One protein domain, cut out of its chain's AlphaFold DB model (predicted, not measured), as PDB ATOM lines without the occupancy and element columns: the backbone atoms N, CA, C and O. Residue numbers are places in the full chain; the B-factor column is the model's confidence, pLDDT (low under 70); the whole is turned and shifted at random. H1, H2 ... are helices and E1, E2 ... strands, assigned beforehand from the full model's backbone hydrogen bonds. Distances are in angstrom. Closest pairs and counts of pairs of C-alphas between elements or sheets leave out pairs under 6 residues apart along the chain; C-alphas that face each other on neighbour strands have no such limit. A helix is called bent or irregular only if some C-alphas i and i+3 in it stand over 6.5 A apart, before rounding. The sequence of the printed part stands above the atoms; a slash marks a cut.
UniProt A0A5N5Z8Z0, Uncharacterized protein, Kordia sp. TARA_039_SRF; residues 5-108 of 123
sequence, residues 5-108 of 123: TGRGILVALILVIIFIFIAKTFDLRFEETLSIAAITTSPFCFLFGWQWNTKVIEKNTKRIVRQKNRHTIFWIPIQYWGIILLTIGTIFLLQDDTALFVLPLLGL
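This is residues 5 to 108 of the 123 residues of an uncharacterized protein of Kordia sp. TARA_039_SRF (UniProt A0A5N5Z8Z0). What shape do these atoms make? They make a loose helix bundle drawn out along one axis, in which the bent helix H2 has its arm H2a packed between H1 and H3 and its arm H2b packed on the first part of H3, while a two-strand hairpin of E1 and E2 lies at one end of the long axis and H4 lies near H2a and H3 towards the other. What is it built of? The printed part has 104 residues with four named helices and two named strands, in the order H1, H2, E1, E2, H3, H4; the class is mostly helix, and the sheet has the order E1, E2, antiparallel. How drawn out is it? It is loose, with a radius of gyration of the C-alphas of 16.5 A, and its C-alphas span 58 by 22 by 21 A, a length to which the hairpin adds at its end.

How do the first helices stand to each other? H1, residues 6 to 25, is followed by H2, residues 30 to 53, assigned as one helix by its hydrogen bonds but bent: C-alphas 40 and 43 are 6.5 A apart, and its arms H2a, residues 30 to 40, and H2b, residues 43 to 53, stand at a steep tilt of 45 degrees. H1 touches H2a with residues 15 to 23 alone, opposite ways at a steep tilt of 52 degrees, the closest C-alphas being those of Phe 19 and Ala 37, 5.1 A apart. H1 and H2b are close but not clearly touching, the closest C-alphas being those of Val 11 and Cys 45, 6.2 A apart. What do the later helices meet? H3, residues 78 to 95, touches H2a, the closest C-alphas being those of Ser 35 and Gly 89, 4.1 A apart, and H2b, with those of Gly 49 and Gln 79 closest, 4.0 A apart. H3 and H1 only just touch, with 3 pairs of C-alphas within 8 A, and run the same way at a shallow tilt of 31 degrees. H4, residues 99 to 108, is close to H2a but not clearly touching it, the closest C-alphas being those of Thr 40 and Leu 106, 7.0 A apart. How do the strands pair? E1, residues 56 to 59, and E2, residues 63 to 66, form an antiparallel hairpin in which C-alphas 58 and 64 face each other at 5.1 A, with no backbone N and O within hydrogen-bond range across the pair. Do the helix backbones close their O i to N i+4 pairs? Every such pair is within hydrogen-bond range in H2a and H2b, against 13 of 16 in H1, 13 of 14 in H3 and 3 of 6 in H4.

Where does the first helix run? H1 begins at C-alpha 6 at (29.231, -29.697, 5.210) and is 31.3 A long; it is irregular, with C-alphas 6 and 9 7.5 A apart. How long are the later elements? H2a measures 15.2 A, H2b 15.0 A and H3 26.2 A. Where does the last helix end? H4, 15.3 A long, ends at C-alpha 108 at (7.654, -10.975, 16.810); it is only just irregular, with C-alphas 101 and 104 6.7 A apart.

How far does it reach? The two C-alphas farthest apart, those of Thr 61 and Asp 97, are 58.5 A apart. How is it linked? The printed part has no cut; the link from E2 to H3, 11 residues, is long, and in it residues 72 to 73 pair antiparallel with residues 76 to 77. Where is confidence low? The mean pLDDT of the printed part is 82.1, and residues 55 to 69 and 96 to 108 are under 70.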
ATOM      1  N   THR A   5      27.701 -33.366   7.931       87.81
ATOM      2  CA  THR A   5      28.130 -33.127   6.544       87.81
ATOM      3  C   THR A   5      28.053 -31.639   6.206       87.81
ATOM      4  O   THR A   5      27.021 -30.987   6.394       87.81
ATOM      5  N   GLY A   6      29.146 -31.087   5.666       88.19
ATOM      6  CA  GLY A   6      29.231 -29.697   5.210       88.19
ATOM      7  C   GLY A   6      28.942 -28.684   6.322       88.19
ATOM      8  O   GLY A   6      29.559 -28.725   7.380       88.19
ATOM      9  N   ARG A   7      27.982 -27.781   6.087       90.00
ATOM     10  CA  ARG A   7      27.591 -26.704   7.011       90.00
ATOM     11  C   ARG A   7      26.690 -27.159   8.161       90.00
ATOM     12  O   ARG A   7      26.183 -26.313   8.882       90.00
ATOM     13  N   GLY A   8      26.491 -28.469   8.348       88.00
ATOM     14  CA  GLY A   8      25.690 -29.015   9.448       88.00
ATOM     15  C   GLY A   8      26.063 -28.409  10.800       88.00
ATOM     16  O   GLY A   8      25.188 -27.954  11.527       88.00
ATOM     17  N   ILE A   9      27.368 -28.304  11.068       92.81
ATOM     18  CA  ILE A   9      27.938 -27.779  12.317       92.81
ATOM     19  C   ILE A   9      27.436 -26.376  12.709       92.81
ATOM     20  O   ILE A   9      27.473 -26.031  13.889       92.81
ATOM     21  N   LEU A  10      26.914 -25.583  11.761       91.94
ATOM     22  CA  LEU A  10      26.390 -24.247  12.052       91.94
ATOM     23  C   LEU A  10      25.199 -24.268  13.014       91.94
ATOM     24  O   LEU A  10      25.046 -23.310  13.757       91.94
ATOM     25  N   VAL A  11      24.398 -25.337  13.054       92.88
ATOM     26  CA  VAL A  11      23.282 -25.447  14.016       92.88
ATOM     27  C   VAL A  11      23.806 -25.366  15.450       92.88
ATOM     28  O   VAL A  11      23.352 -24.534  16.231       92.88
ATOM     29  N   ALA A  12      24.800 -26.197  15.781       94.12
ATOM     30  CA  ALA A  12      25.394 -26.229  17.114       94.12
ATOM     31  C   ALA A  12      26.146 -24.927  17.424       94.12
ATOM     32  O   ALA A  12      26.035 -24.394  18.522       94.12
ATOM     33  N   LEU A  13      26.874 -24.391  16.441       95.12
ATOM     34  CA  LEU A  13      27.642 -23.161  16.609       95.12
ATOM     35  C   LEU A  13      26.740 -21.945  16.878       95.12
ATOM     36  O   LEU A  13      27.005 -21.195  17.811       95.12
ATOM     37  N   ILE A  14      25.659 -21.772  16.110       94.25
ATOM     38  CA  ILE A  14      24.697 -20.679  16.316       94.25
ATOM     39  C   ILE A  14      24.016 -20.828  17.679       94.25
ATOM     40  O   ILE A  14      23.942 -19.848  18.416       94.25
ATOM     41  N   LEU A  15      23.596 -22.046  18.043       95.44
ATOM     42  CA  LEU A  15      22.974 -22.310  19.342       95.44
ATOM     43  C   LEU A  15      23.885 -21.899  20.503       95.44
ATOM     44  O   LEU A  15      23.446 -21.185  21.398       95.44
ATOM     45  N   VAL A  16      25.156 -22.308  20.471       97.25
ATOM     46  CA  VAL A  16      26.132 -21.981  21.522       97.25
ATOM     47  C   VAL A  16      26.402 -20.478  21.585       97.25
ATOM     48  O   VAL A  16      26.458 -19.920  22.677       97.25
ATOM     49  N   ILE A  17      26.537 -19.803  20.440       96.75
ATOM     50  CA  ILE A  17      26.766 -18.351  20.403       96.75
ATOM     51  C   ILE A  17      25.578 -17.597  21.007       96.75
ATOM     52  O   ILE A  17      25.779 -16.733  21.861       96.75
ATOM     53  N   ILE A  18      24.352 -17.936  20.601       94.25
ATOM     54  CA  ILE A  18      23.135 -17.303  21.122       94.25
ATOM     55  C   ILE A  18      22.970 -17.610  22.614       94.25
ATOM     56  O   ILE A  18      22.663 -16.706  23.386       94.25
ATOM     57  N   PHE A  19      23.237 -18.846  23.036       95.94
ATOM     58  CA  PHE A  19      23.198 -19.234  24.444       95.94
ATOM     59  C   PHE A  19      24.164 -18.403  25.294       95.94
ATOM     60  O   PHE A  19      23.748 -17.816  26.288       95.94
ATOM     61  N   ILE A  20      25.436 -18.292  24.887       97.06
ATOM     62  CA  ILE A  20      26.442 -17.498  25.613       97.06
ATOM     63  C   ILE A  20      26.044 -16.021  25.652       97.06
ATOM     64  O   ILE A  20      26.247 -15.363  26.671       97.06
ATOM     65  N   PHE A  21      25.500 -15.494  24.554       95.12
ATOM     66  CA  PHE A  21      25.028 -14.115  24.497       95.12
ATOM     67  C   PHE A  21      23.898 -13.874  25.507       95.12
ATOM     68  O   PHE A  21      24.032 -13.002  26.359       95.12
ATOM     69  N   ILE A  22      22.843 -14.694  25.483       92.12
ATOM     70  CA  ILE A  22      21.704 -14.565  26.405       92.12
ATOM     71  C   ILE A  22      22.161 -14.746  27.855       92.12
ATOM     72  O   ILE A  22      21.840 -13.898  28.680       92.12
ATOM     73  N   ALA A  23      22.966 -15.771  28.150       93.88
ATOM     74  CA  ALA A  23      23.474 -16.050  29.496       93.88
ATOM     75  C   ALA A  23      24.301 -14.895  30.087       93.88
ATOM     76  O   ALA A  23      24.400 -14.756  31.301       93.88
ATOM     77  N   LYS A  24      24.949 -14.087  29.238       95.62
ATOM     78  CA  LYS A  24      25.722 -12.916  29.675       95.62
ATOM     79  C   LYS A  24      24.887 -11.647  29.785       95.62
ATOM     80  O   LYS A  24      25.269 -10.746  30.526       95.62
ATOM     81  N   THR A  25      23.823 -11.534  28.999       94.81
ATOM     82  CA  THR A  25      22.979 -10.334  28.949       94.81
ATOM     83  C   THR A  25      21.835 -10.392  29.956       94.81
ATOM     84  O   THR A  25      21.444  -9.351  30.477       94.81
ATOM     85  N   PHE A  26      21.314 -11.584  30.243       90.00
ATOM     86  CA  PHE A  26      20.166 -11.798  31.112       90.00
ATOM     87  C   PHE A  26      20.518 -12.778  32.235       90.00
ATOM     88  O   PHE A  26      21.157 -13.799  31.991       90.00
ATOM     89  N   ASP A  27      20.064 -12.485  33.452       91.38
ATOM     90  CA  ASP A  27      20.222 -13.355  34.625       91.38
ATOM     91  C   ASP A  27      19.065 -14.365  34.691       91.38
ATOM     92  O   ASP A  27      18.166 -14.275  35.524       91.38
ATOM     93  N   LEU A  28      19.025 -15.263  33.705       88.06
ATOM     94  CA  LEU A  28      17.994 -16.293  33.567       88.06
ATOM     95  C   LEU A  28      18.506 -17.641  34.063       88.06
ATOM     96  O   LEU A  28      19.710 -17.921  34.054       88.06
ATOM     97  N   ARG A  29      17.584 -18.539  34.419       91.19
ATOM     98  CA  ARG A  29      17.953 -19.926  34.720       91.19
ATOM     99  C   ARG A  29      18.526 -20.600  33.472       91.19
ATOM    100  O   ARG A  29      18.264 -20.205  32.333       91.19
ATOM    101  N   PHE A  30      19.311 -21.657  33.682       91.50
ATOM    102  CA  PHE A  30      19.913 -22.416  32.582       91.50
ATOM    103  C   PHE A  30      18.859 -22.935  31.590       91.50
ATOM    104  O   PHE A  30      19.049 -22.832  30.381       91.50
ATOM    105  N   GLU A  31      17.741 -23.454  32.103       90.81
ATOM    106  CA  GLU A  31      16.638 -24.020  31.315       90.81
ATOM    107  C   GLU A  31      15.952 -22.951  30.455       90.81
ATOM    108  O   GLU A  31      15.774 -23.146  29.251       90.81
ATOM    109  N   GLU A  32      15.664 -21.783  31.030       89.62
ATOM    110  CA  GLU A  32      15.099 -20.632  30.320       89.62
ATOM    111  C   GLU A  32      16.062 -20.124  29.240       89.62
ATOM    112  O   GLU A  32      15.677 -19.933  28.085       89.62
ATOM    113  N   THR A  33      17.344 -19.980  29.585       92.06
ATOM    114  CA  THR A  33      18.396 -19.544  28.656       92.06
ATOM    115  C   THR A  33      18.514 -20.499  27.474       92.06
ATOM    116  O   THR A  33      18.548 -20.066  26.320       92.06
ATOM    117  N   LEU A  34      18.549 -21.808  27.741       93.00
ATOM    118  CA  LEU A  34      18.615 -22.843  26.713       93.00
ATOM    119  C   LEU A  34      17.368 -22.825  25.825       93.00
ATOM    120  O   LEU A  34      17.489 -22.935  24.605       93.00
ATOM    121  N   SER A  35      16.191 -22.635  26.419       91.62
ATOM    122  CA  SER A  35      14.912 -22.576  25.708       91.62
ATOM    123  C   SER A  35      14.847 -21.382  24.763       91.62
ATOM    124  O   SER A  35      14.585 -21.547  23.569       91.62
ATOM    125  N   ILE A  36      15.162 -20.182  25.257       90.25
ATOM    126  CA  ILE A  36      15.178 -18.956  24.451       90.25
ATOM    127  C   ILE A  36      16.250 -19.059  23.363       90.25
ATOM    128  O   ILE A  36      15.989 -18.707  22.210       90.25
ATOM    129  N   ALA A  37      17.431 -19.598  23.681       93.88
ATOM    130  CA  ALA A  37      18.484 -19.818  22.698       93.88
ATOM    131  C   ALA A  37      18.045 -20.796  21.598       93.88
ATOM    132  O   ALA A  37      18.262 -20.517  20.418       93.88
ATOM    133  N   ALA A  38      17.386 -21.904  21.952       93.50
ATOM    134  CA  ALA A  38      16.875 -22.890  21.001       93.50
ATOM    135  C   ALA A  38      15.793 -22.297  20.088       93.50
ATOM    136  O   ALA A  38      15.888 -22.426  18.862       93.50
ATOM    137  N   ILE A  39      14.822 -21.577  20.657       91.69
ATOM    138  CA  ILE A  39      13.759 -20.923  19.883       91.69
ATOM    139  C   ILE A  39      14.345 -19.848  18.965       91.69
ATOM    140  O   ILE A  39      13.976 -19.778  17.798       91.69
ATOM    141  N   THR A  40      15.302 -19.054  19.441       90.31
ATOM    142  CA  THR A  40      15.952 -18.018  18.622       90.31
ATOM    143  C   THR A  40      16.821 -18.632  17.523       90.31
ATOM    144  O   THR A  40      16.883 -18.103  16.417       90.31
ATOM    145  N   THR A  41      17.458 -19.778  17.775       92.75
ATOM    146  CA  THR A  41      18.278 -20.502  16.786       92.75
ATOM    147  C   THR A  41      17.433 -21.172  15.697       92.75
ATOM    148  O   THR A  41      17.900 -21.354  14.567       92.75
ATOM    149  N   SER A  42      16.185 -21.524  16.013       92.19
ATOM    150  CA  SER A  42      15.254 -22.177  15.093       92.19
ATOM    151  C   SER A  42      15.090 -21.465  13.737       92.19
ATOM    152  O   SER A  42      15.354 -22.111  12.712       92.19
ATOM    153  N   PRO A  43      14.712 -20.169  13.670       92.44
ATOM    154  CA  PRO A  43      14.529 -19.470  12.403       92.44
ATOM    155  C   PRO A  43      15.819 -19.428  11.582       92.44
ATOM    156  O   PRO A  43      15.771 -19.657  10.375       92.44
ATOM    157  N   PHE A  44      16.989 -19.244  12.206       90.81
ATOM    158  CA  PHE A  44      18.269 -19.287  11.488       90.81
ATOM    159  C   PHE A  44      18.514 -20.650  10.836       90.81
ATOM    160  O   PHE A  44      18.885 -20.719   9.664       90.81
ATOM    161  N   CYS A  45      18.267 -21.743  11.560       91.00
ATOM    162  CA  CYS A  45      18.415 -23.090  11.010       91.00
ATOM    163  C   CYS A  45      17.425 -23.345   9.871       91.00
ATOM    164  O   CYS A  45      17.799 -23.896   8.836       91.00
ATOM    165  N   PHE A  46      16.175 -22.910  10.015       91.50
ATOM    166  CA  PHE A  46      15.181 -23.067   8.960       91.50
ATOM    167  C   PHE A  46      15.571 -22.294   7.692       91.50
ATOM    168  O   PHE A  46      15.630 -22.882   6.612       91.50
ATOM    169  N   LEU A  47      15.917 -21.012   7.828       90.75
ATOM    170  CA  LEU A  47      16.256 -20.124   6.713       90.75
ATOM    171  C   LEU A  47      17.527 -20.567   5.986       90.75
ATOM    172  O   LEU A  47      17.525 -20.725   4.763       90.75
ATOM    173  N   PHE A  48      18.609 -20.823   6.723       88.81
ATOM    174  CA  PHE A  48      19.863 -21.277   6.124       88.81
ATOM    175  C   PHE A  48      19.756 -22.696   5.570       88.81
ATOM    176  O   PHE A  48      20.293 -22.989   4.499       88.81
ATOM    177  N   GLY A  49      19.032 -23.573   6.267       88.62
ATOM    178  CA  GLY A  49      18.737 -24.915   5.792       88.62
ATOM    179  C   GLY A  49      17.983 -24.882   4.469       88.62
ATOM    180  O   GLY A  49      18.415 -25.531   3.519       88.62
ATOM    181  N   TRP A  50      16.927 -24.069   4.380       87.06
ATOM    182  CA  TRP A  50      16.188 -23.849   3.143       87.06
ATOM    183  C   TRP A  50      17.125 -23.336   2.050       87.06
ATOM    184  O   TRP A  50      17.347 -24.028   1.061       87.06
ATOM    185  N   GLN A  51      17.786 -22.198   2.268       86.38
ATOM    186  CA  GLN A  51      18.631 -21.560   1.258       86.38
ATOM    187  C   GLN A  51      19.763 -22.462   0.738       86.38
ATOM    188  O   GLN A  51      20.172 -22.321  -0.417       86.38
ATOM    189  N   TRP A  52      20.320 -23.353   1.561       85.38
ATOM    190  CA  TRP A  52      21.466 -24.174   1.158       85.38
ATOM    191  C   TRP A  52      21.102 -25.589   0.712       85.38
ATOM    192  O   TRP A  52      21.849 -26.158  -0.082       85.38
ATOM    193  N   ASN A  53      19.981 -26.158   1.169       84.88
ATOM    194  CA  ASN A  53      19.573 -27.515   0.791       84.88
ATOM    195  C   ASN A  53      18.493 -27.561  -0.301       84.88
ATOM    196  O   ASN A  53      18.326 -28.621  -0.905       84.88
ATOM    197  N   THR A  54      17.762 -26.471  -0.572       77.62
ATOM    198  CA  THR A  54      16.751 -26.434  -1.652       77.62
ATOM    199  C   THR A  54      17.265 -25.820  -2.950       77.62
ATOM    200  O   THR A  54      16.566 -25.885  -3.959       77.62
ATOM    201  N   LYS A  55      18.498 -25.290  -2.978       69.75
ATOM    202  CA  LYS A  55      19.100 -24.742  -4.199       69.75
ATOM    203  C   LYS A  55      19.192 -25.801  -5.298       69.75
ATOM    204  O   LYS A  55      19.926 -26.789  -5.209       69.75
ATOM    205  N   VAL A  56      18.437 -25.558  -6.361       64.94
ATOM    206  CA  VAL A  56      18.483 -26.305  -7.610       64.94
ATOM    207  C   VAL A  56      19.357 -25.507  -8.567       64.94
ATOM    208  O   VAL A  56      19.041 -24.366  -8.882       64.94
ATOM    209  N   ILE A  57      20.484 -26.080  -8.983       62.78
ATOM    210  CA  ILE A  57      21.384 -25.419  -9.930       62.78
ATOM    211  C   ILE A  57      21.046 -25.957 -11.314       62.78
ATOM    212  O   ILE A  57      21.193 -27.154 -11.582       62.78
ATOM    213  N   GLU A  58      20.592 -25.074 -12.197       54.97
ATOM    214  CA  GLU A  58      20.427 -25.406 -13.603       54.97
ATOM    215  C   GLU A  58      21.808 -25.379 -14.263       54.97
ATOM    216  O   GLU A  58      22.461 -24.343 -14.386       54.97
ATOM    217  N   LYS A  59      22.321 -26.560 -14.615       54.91
ATOM    218  CA  LYS A  59      23.579 -26.649 -15.358       54.91
ATOM    219  C   LYS A  59      23.275 -26.298 -16.816       54.91
ATOM    220  O   LYS A  59      22.233 -26.715 -17.316       54.91
ATOM    221  N   ASN A  60      24.216 -25.643 -17.506       57.75
ATOM    222  CA  ASN A  60      24.189 -25.198 -18.921       57.75
ATOM    223  C   ASN A  60      23.698 -26.243 -19.969       57.75
ATOM    224  O   ASN A  60      23.601 -25.967 -21.155       57.75
ATOM    225  N   THR A  61      23.405 -27.469 -19.538       58.97
ATOM    226  CA  THR A  61      22.940 -28.636 -20.290       58.97
ATOM    227  C   THR A  61      21.417 -28.877 -20.207       58.97
ATOM    228  O   THR A  61      20.978 -29.974 -20.547       58.97
ATOM    229  N   LYS A  62      20.601 -27.916 -19.729       56.78
ATOM    230  CA  LYS A  62      19.144 -28.082 -19.459       56.78
ATOM    231  C   LYS A  62      18.808 -29.262 -18.528       56.78
ATOM    232  O   LYS A  62      17.704 -29.803 -18.553       56.78
ATOM    233  N   ARG A  63      19.768 -29.705 -17.709       54.06
ATOM    234  CA  ARG A  63      19.547 -30.747 -16.699       54.06
ATOM    235  C   ARG A  63      19.445 -30.099 -15.328       54.06
ATOM    236  O   ARG A  63      20.406 -29.508 -14.838       54.06
ATOM    237  N   ILE A  64      18.285 -30.281 -14.708       57.84
ATOM    238  CA  ILE A  64      18.018 -29.936 -13.317       57.84
ATOM    239  C   ILE A  64      18.806 -30.916 -12.444       57.84
ATOM    240  O   ILE A  64      18.403 -32.068 -12.270       57.84
ATOM    241  N   VAL A  65      19.957 -30.499 -11.915       59.12
ATOM    242  CA  VAL A  65      20.732 -31.328 -10.984       59.12
ATOM    243  C   VAL A  65      20.501 -30.788  -9.579       59.12
ATOM    244  O   VAL A  65      20.949 -29.696  -9.237       59.12
ATOM    245  N   ARG A  66      19.790 -31.555  -8.742       60.91
ATOM    246  CA  ARG A  66      19.694 -31.242  -7.308       60.91
ATOM    247  C   ARG A  66      21.096 -31.265  -6.703       60.91
ATOM    248  O   ARG A  66      21.854 -32.209  -6.939       60.91
ATOM    249  N   GLN A  67      21.437 -30.238  -5.926       63.69
ATOM    250  CA  GLN A  67      22.729 -30.140  -5.253       63.69
ATOM    251  C   GLN A  67      22.975 -31.405  -4.407       63.69
ATOM    252  O   GLN A  67      22.218 -31.721  -3.492       63.69
ATOM    253  N   LYS A  68      24.028 -32.166  -4.746       62.50
ATOM    254  CA  LYS A  68      24.356 -33.448  -4.091       62.50
ATOM    255  C   LYS A  68      24.809 -33.259  -2.637       62.50
ATOM    256  O   LYS A  68      24.613 -34.147  -1.811       62.50
ATOM    257  N   ASN A  69      25.386 -32.098  -2.318       66.06
ATOM    258  CA  ASN A  69      25.854 -31.772  -0.975       66.06
ATOM    259  C   ASN A  69      24.680 -31.359  -0.089       66.06
ATOM    260  O   ASN A  69      24.304 -30.190  -0.064       66.06
ATOM    261  N   ARG A  70      24.128 -32.325   0.649       78.38
ATOM    262  CA  ARG A  70      23.187 -32.051   1.736       78.38
ATOM    263  C   ARG A  70      23.968 -31.599   2.961       78.38
ATOM    264  O   ARG A  70      24.875 -32.296   3.414       78.38
ATOM    265  N   HIS A  71      23.616 -30.443   3.500       86.94
ATOM    266  CA  HIS A  71      24.138 -29.989   4.778       86.94
ATOM    267  C   HIS A  71      23.285 -30.588   5.894       86.94
ATOM    268  O   HIS A  71      22.093 -30.277   6.005       86.94
ATOM    269  N   THR A  72      23.884 -31.488   6.673       89.12
ATOM    270  CA  THR A  72      23.178 -32.307   7.664       89.12
ATOM    271  C   THR A  72      23.956 -32.419   8.968       89.12
ATOM    272  O   THR A  72      25.190 -32.418   8.981       89.12
ATOM    273  N   ILE A  73      23.214 -32.561  10.061       89.75
ATOM    274  CA  ILE A  73      23.687 -33.089  11.345       89.75
ATOM    275  C   ILE A  73      22.881 -34.352  11.610       89.75
ATOM    276  O   ILE A  73      21.661 -34.315  11.460       89.75
ATOM    277  N   PHE A  74      23.552 -35.445  11.982       87.19
ATOM    278  CA  PHE A  74      22.948 -36.765  12.162       87.19
ATOM    279  C   PHE A  74      21.966 -37.056  11.029       87.19
ATOM    280  O   PHE A  74      20.782 -37.234  11.282       87.19
ATOM    281  N   TRP A  75      22.424 -37.016   9.769       86.88
ATOM    282  CA  TRP A  75      21.608 -37.317   8.571       86.88
ATOM    283  C   TRP A  75      20.414 -36.370   8.312       86.88
ATOM    284  O   TRP A  75      19.878 -36.358   7.203       86.88
ATOM    285  N   ILE A  76      20.036 -35.537   9.283       88.00
ATOM    286  CA  ILE A  76      18.890 -34.636   9.247       88.00
ATOM    287  C   ILE A  76      19.327 -33.310   8.604       88.00
ATOM    288  O   ILE A  76      20.281 -32.674   9.071       88.00
ATOM    289  N   PRO A  77      18.663 -32.873   7.518       90.06
ATOM    290  CA  PRO A  77      18.907 -31.566   6.918       90.06
ATOM    291  C   PRO A  77      18.693 -30.424   7.914       90.06
ATOM    292  O   PRO A  77      17.737 -30.441   8.686       90.06
ATOM    293  N   ILE A  78      19.553 -29.406   7.847       91.44
ATOM    294  CA  ILE A  78      19.549 -28.249   8.763       91.44
ATOM    295  C   ILE A  78      18.159 -27.599   8.913       91.44
ATOM    296  O   ILE A  78      17.806 -27.187  10.014       91.44
ATOM    297  N   GLN A  79      17.328 -27.563   7.862       89.69
ATOM    298  CA  GLN A  79      15.995 -26.950   7.960       89.69
ATOM    299  C   GLN A  79      15.080 -27.629   8.996       89.69
ATOM    300  O   GLN A  79      14.286 -26.962   9.652       89.69
ATOM    301  N   TYR A  80      15.215 -28.945   9.184       90.25
ATOM    302  CA  TYR A  80      14.411 -29.696  10.145       90.25
ATOM    303  C   TYR A  80      14.918 -29.504  11.571       90.25
ATOM    304  O   TYR A  80      14.119 -29.534  12.499       90.25
ATOM    305  N   TRP A  81      16.214 -29.221  11.747       92.50
ATOM    306  CA  TRP A  81      16.748 -28.807  13.045       92.50
ATOM    307  C   TRP A  81      16.108 -27.510  13.537       92.50
ATOM    308  O   TRP A  81      15.907 -27.371  14.736       92.50
ATOM    309  N   GLY A  82      15.704 -26.608  12.633       89.88
ATOM    310  CA  GLY A  82      14.918 -25.435  13.015       89.88
ATOM    311  C   GLY A  82      13.599 -25.821  13.685       89.88
ATOM    312  O   GLY A  82      13.312 -25.362  14.787       89.88
ATOM    313  N   ILE A  83      12.832 -26.724  13.075       87.88
ATOM    314  CA  ILE A  83      11.556 -27.196  13.639       87.88
ATOM    315  C   ILE A  83      11.794 -27.937  14.963       87.88
ATOM    316  O   ILE A  83      11.117 -27.657  15.946       87.88
ATOM    317  N   ILE A  84      12.794 -28.823  15.017       90.75
ATOM    318  CA  ILE A  84      13.136 -29.589  16.227       90.75
ATOM    319  C   ILE A  84      13.505 -28.656  17.389       90.75
ATOM    320  O   ILE A  84      12.982 -28.817  18.488       90.75
ATOM    321  N   LEU A  85      14.375 -27.668  17.154       92.06
ATOM    322  CA  LEU A  85      14.795 -26.712  18.183       92.06
ATOM    323  C   LEU A  85      13.645 -25.819  18.650       92.06
ATOM    324  O   LEU A  85      13.570 -25.520  19.837       92.06
ATOM    325  N   LEU A  86      12.737 -25.439  17.744       90.25
ATOM    326  CA  LEU A  86      11.528 -24.706  18.112       90.25
ATOM    327  C   LEU A  86      10.666 -25.539  19.053       90.25
ATOM    328  O   LEU A  86      10.344 -25.085  20.140       90.25
ATOM    329  N   THR A  87      10.341 -26.774  18.664       86.69
ATOM    330  CA  THR A  87       9.495 -27.659  19.468       86.69
ATOM    331  C   THR A  87      10.114 -27.936  20.835       86.69
ATOM    332  O   THR A  87       9.433 -27.787  21.845       86.69
ATOM    333  N   ILE A  88      11.401 -28.291  20.888       88.88
ATOM    334  CA  ILE A  88      12.097 -28.574  22.149       88.88
ATOM    335  C   ILE A  88      12.152 -27.324  23.031       88.88
ATOM    336  O   ILE A  88      11.789 -27.391  24.201       88.88
ATOM    337  N   GLY A  89      12.561 -26.183  22.472       88.75
ATOM    338  CA  GLY A  89      12.651 -24.934  23.223       88.75
ATOM    339  C   GLY A  89      11.292 -24.468  23.743       88.75
ATOM    340  O   GLY A  89      11.198 -24.028  24.882       88.75
ATOM    341  N   THR A  90      10.220 -24.623  22.961       85.25
ATOM    342  CA  THR A  90       8.859 -24.306  23.415       85.25
ATOM    343  C   THR A  90       8.390 -25.247  24.523       85.25
ATOM    344  O   THR A  90       7.785 -24.771  25.475       85.25
ATOM    345  N   ILE A  91       8.675 -26.552  24.448       85.12
ATOM    346  CA  ILE A  91       8.299 -27.500  25.511       85.12
ATOM    347  C   ILE A  91       8.972 -27.128  26.834       85.12
ATOM    348  O   ILE A  91       8.286 -27.062  27.849       85.12
ATOM    349  N   PHE A  92      10.279 -26.857  26.825       85.44
ATOM    350  CA  PHE A  92      10.994 -26.456  28.039       85.44
ATOM    351  C   PHE A  92      10.517 -25.103  28.570       85.44
ATOM    352  O   PHE A  92      10.326 -24.956  29.771       85.44
ATOM    353  N   LEU A  93      10.234 -24.146  27.685       83.19
ATOM    354  CA  LEU A  93       9.703 -22.847  28.091       83.19
ATOM    355  C   LEU A  93       8.320 -22.961  28.752       83.19
ATOM    356  O   LEU A  93       8.043 -22.226  29.686       83.19
ATOM    357  N   LEU A  94       7.459 -23.870  28.280       80.06
ATOM    358  CA  LEU A  94       6.122 -24.105  28.845       80.06
ATOM    359  C   LEU A  94       6.143 -24.852  30.186       80.06
ATOM    360  O   LEU A  94       5.116 -24.895  30.859       80.06
ATOM    361  N   GLN A  95       7.267 -25.475  30.551       80.00
ATOM    362  CA  GLN A  95       7.428 -26.126  31.853       80.00
ATOM    363  C   GLN A  95       7.748 -25.127  32.973       80.00
ATOM    364  O   GLN A  95       7.505 -25.454  34.132       80.00
ATOM    365  N   ASP A  96       8.245 -23.931  32.642       69.88
ATOM    366  CA  ASP A  96       8.469 -22.846  33.600       69.88
ATOM    367  C   ASP A  96       7.269 -21.876  33.620       69.88
ATOM    368  O   ASP A  96       6.725 -21.490  32.582       69.88
ATOM    369  N   ASP A  97       6.883 -21.409  34.812       68.31
ATOM    370  CA  ASP A  97       5.777 -20.453  35.021       68.31
ATOM    371  C   ASP A  97       6.008 -19.083  34.329       68.31
ATOM    372  O   ASP A  97       5.099 -18.253  34.235       68.31
ATOM    373  N   THR A  98       7.210 -18.832  33.791       61.28
ATOM    374  CA  THR A  98       7.588 -17.620  33.038       61.28
ATOM    375  C   THR A  98       7.123 -17.632  31.570       61.28
ATOM    376  O   THR A  98       7.245 -16.618  30.868       61.28
ATOM    377  N   ALA A  99       6.507 -18.729  31.107       56.50
ATOM    378  CA  ALA A  99       6.081 -18.972  29.723       56.50
ATOM    379  C   ALA A  99       5.229 -17.858  29.077       56.50
ATOM    380  O   ALA A  99       5.273 -17.651  27.860       56.50
ATOM    381  N   LEU A 100       4.451 -17.128  29.879       57.22
ATOM    382  CA  LEU A 100       3.437 -16.181  29.403       57.22
ATOM    383  C   LEU A 100       4.007 -14.870  28.829       57.22
ATOM    384  O   LEU A 100       3.344 -14.236  28.009       57.22
ATOM    385  N   PHE A 101       5.234 -14.478  29.189       58.56
ATOM    386  CA  PHE A 101       5.828 -13.204  28.745       58.56
ATOM    387  C   PHE A 101       6.775 -13.330  27.542       58.56
ATOM    388  O   PHE A 101       7.021 -12.347  26.842       58.56
ATOM    389  N   VAL A 102       7.292 -14.530  27.267       57.66
ATOM    390  CA  VAL A 102       8.396 -14.741  26.311       57.66
ATOM    391  C   VAL A 102       7.895 -15.109  24.902       57.66
ATOM    392  O   VAL A 102       8.501 -14.726  23.897       57.66
ATOM    393  N   LEU A 103       6.741 -15.778  24.803       60.44
ATOM    394  CA  LEU A 103       6.113 -16.173  23.532       60.44
ATOM    395  C   LEU A 103       5.835 -15.001  22.558       60.44
ATOM    396  O   LEU A 103       6.110 -15.162  21.364       60.44
ATOM    397  N   PRO A 104       5.363 -13.815  23.001       58.25
ATOM    398  CA  PRO A 104       5.110 -12.686  22.099       58.25
ATOM    399  C   PRO A 104       6.391 -12.092  21.492       58.25
ATOM    400  O   PRO A 104       6.402 -11.720  20.320       58.25
ATOM    401  N   LEU A 105       7.485 -12.039  22.261       58.53
ATOM    402  CA  LEU A 105       8.781 -11.505  21.815       58.53
ATOM    403  C   LEU A 105       9.452 -12.416  20.779       58.53
ATOM    404  O   LEU A 105      10.005 -11.929  19.792       58.53
ATOM    405  N   LEU A 106       9.352 -13.735  20.959       56.75
ATOM    406  CA  LEU A 106       9.893 -14.725  20.023       56.75
ATOM    407  C   LEU A 106       9.042 -14.848  18.752       56.75
ATOM    408  O   LEU A 106       9.597 -14.973  17.658       56.75
ATOM    409  N   GLY A 107       7.715 -14.727  18.871       61.66
ATOM    410  CA  GLY A 107       6.813 -14.611  17.724       61.66
ATOM    411  C   GLY A 107       7.123 -13.376  16.877       61.66
ATOM    412  O   GLY A 107       7.290 -13.485  15.665       61.66
ATOM    413  N   LEU A 108       7.297 -12.212  17.509       56.47
ATOM    414  CA  LEU A 108       7.654 -10.975  16.810       56.47
ATOM    415  C   LEU A 108       9.056 -11.036  16.194       56.47
ATOM    416  O   LEU A 108       9.214 -10.651  15.041       56.47
TER     417      LEU A 108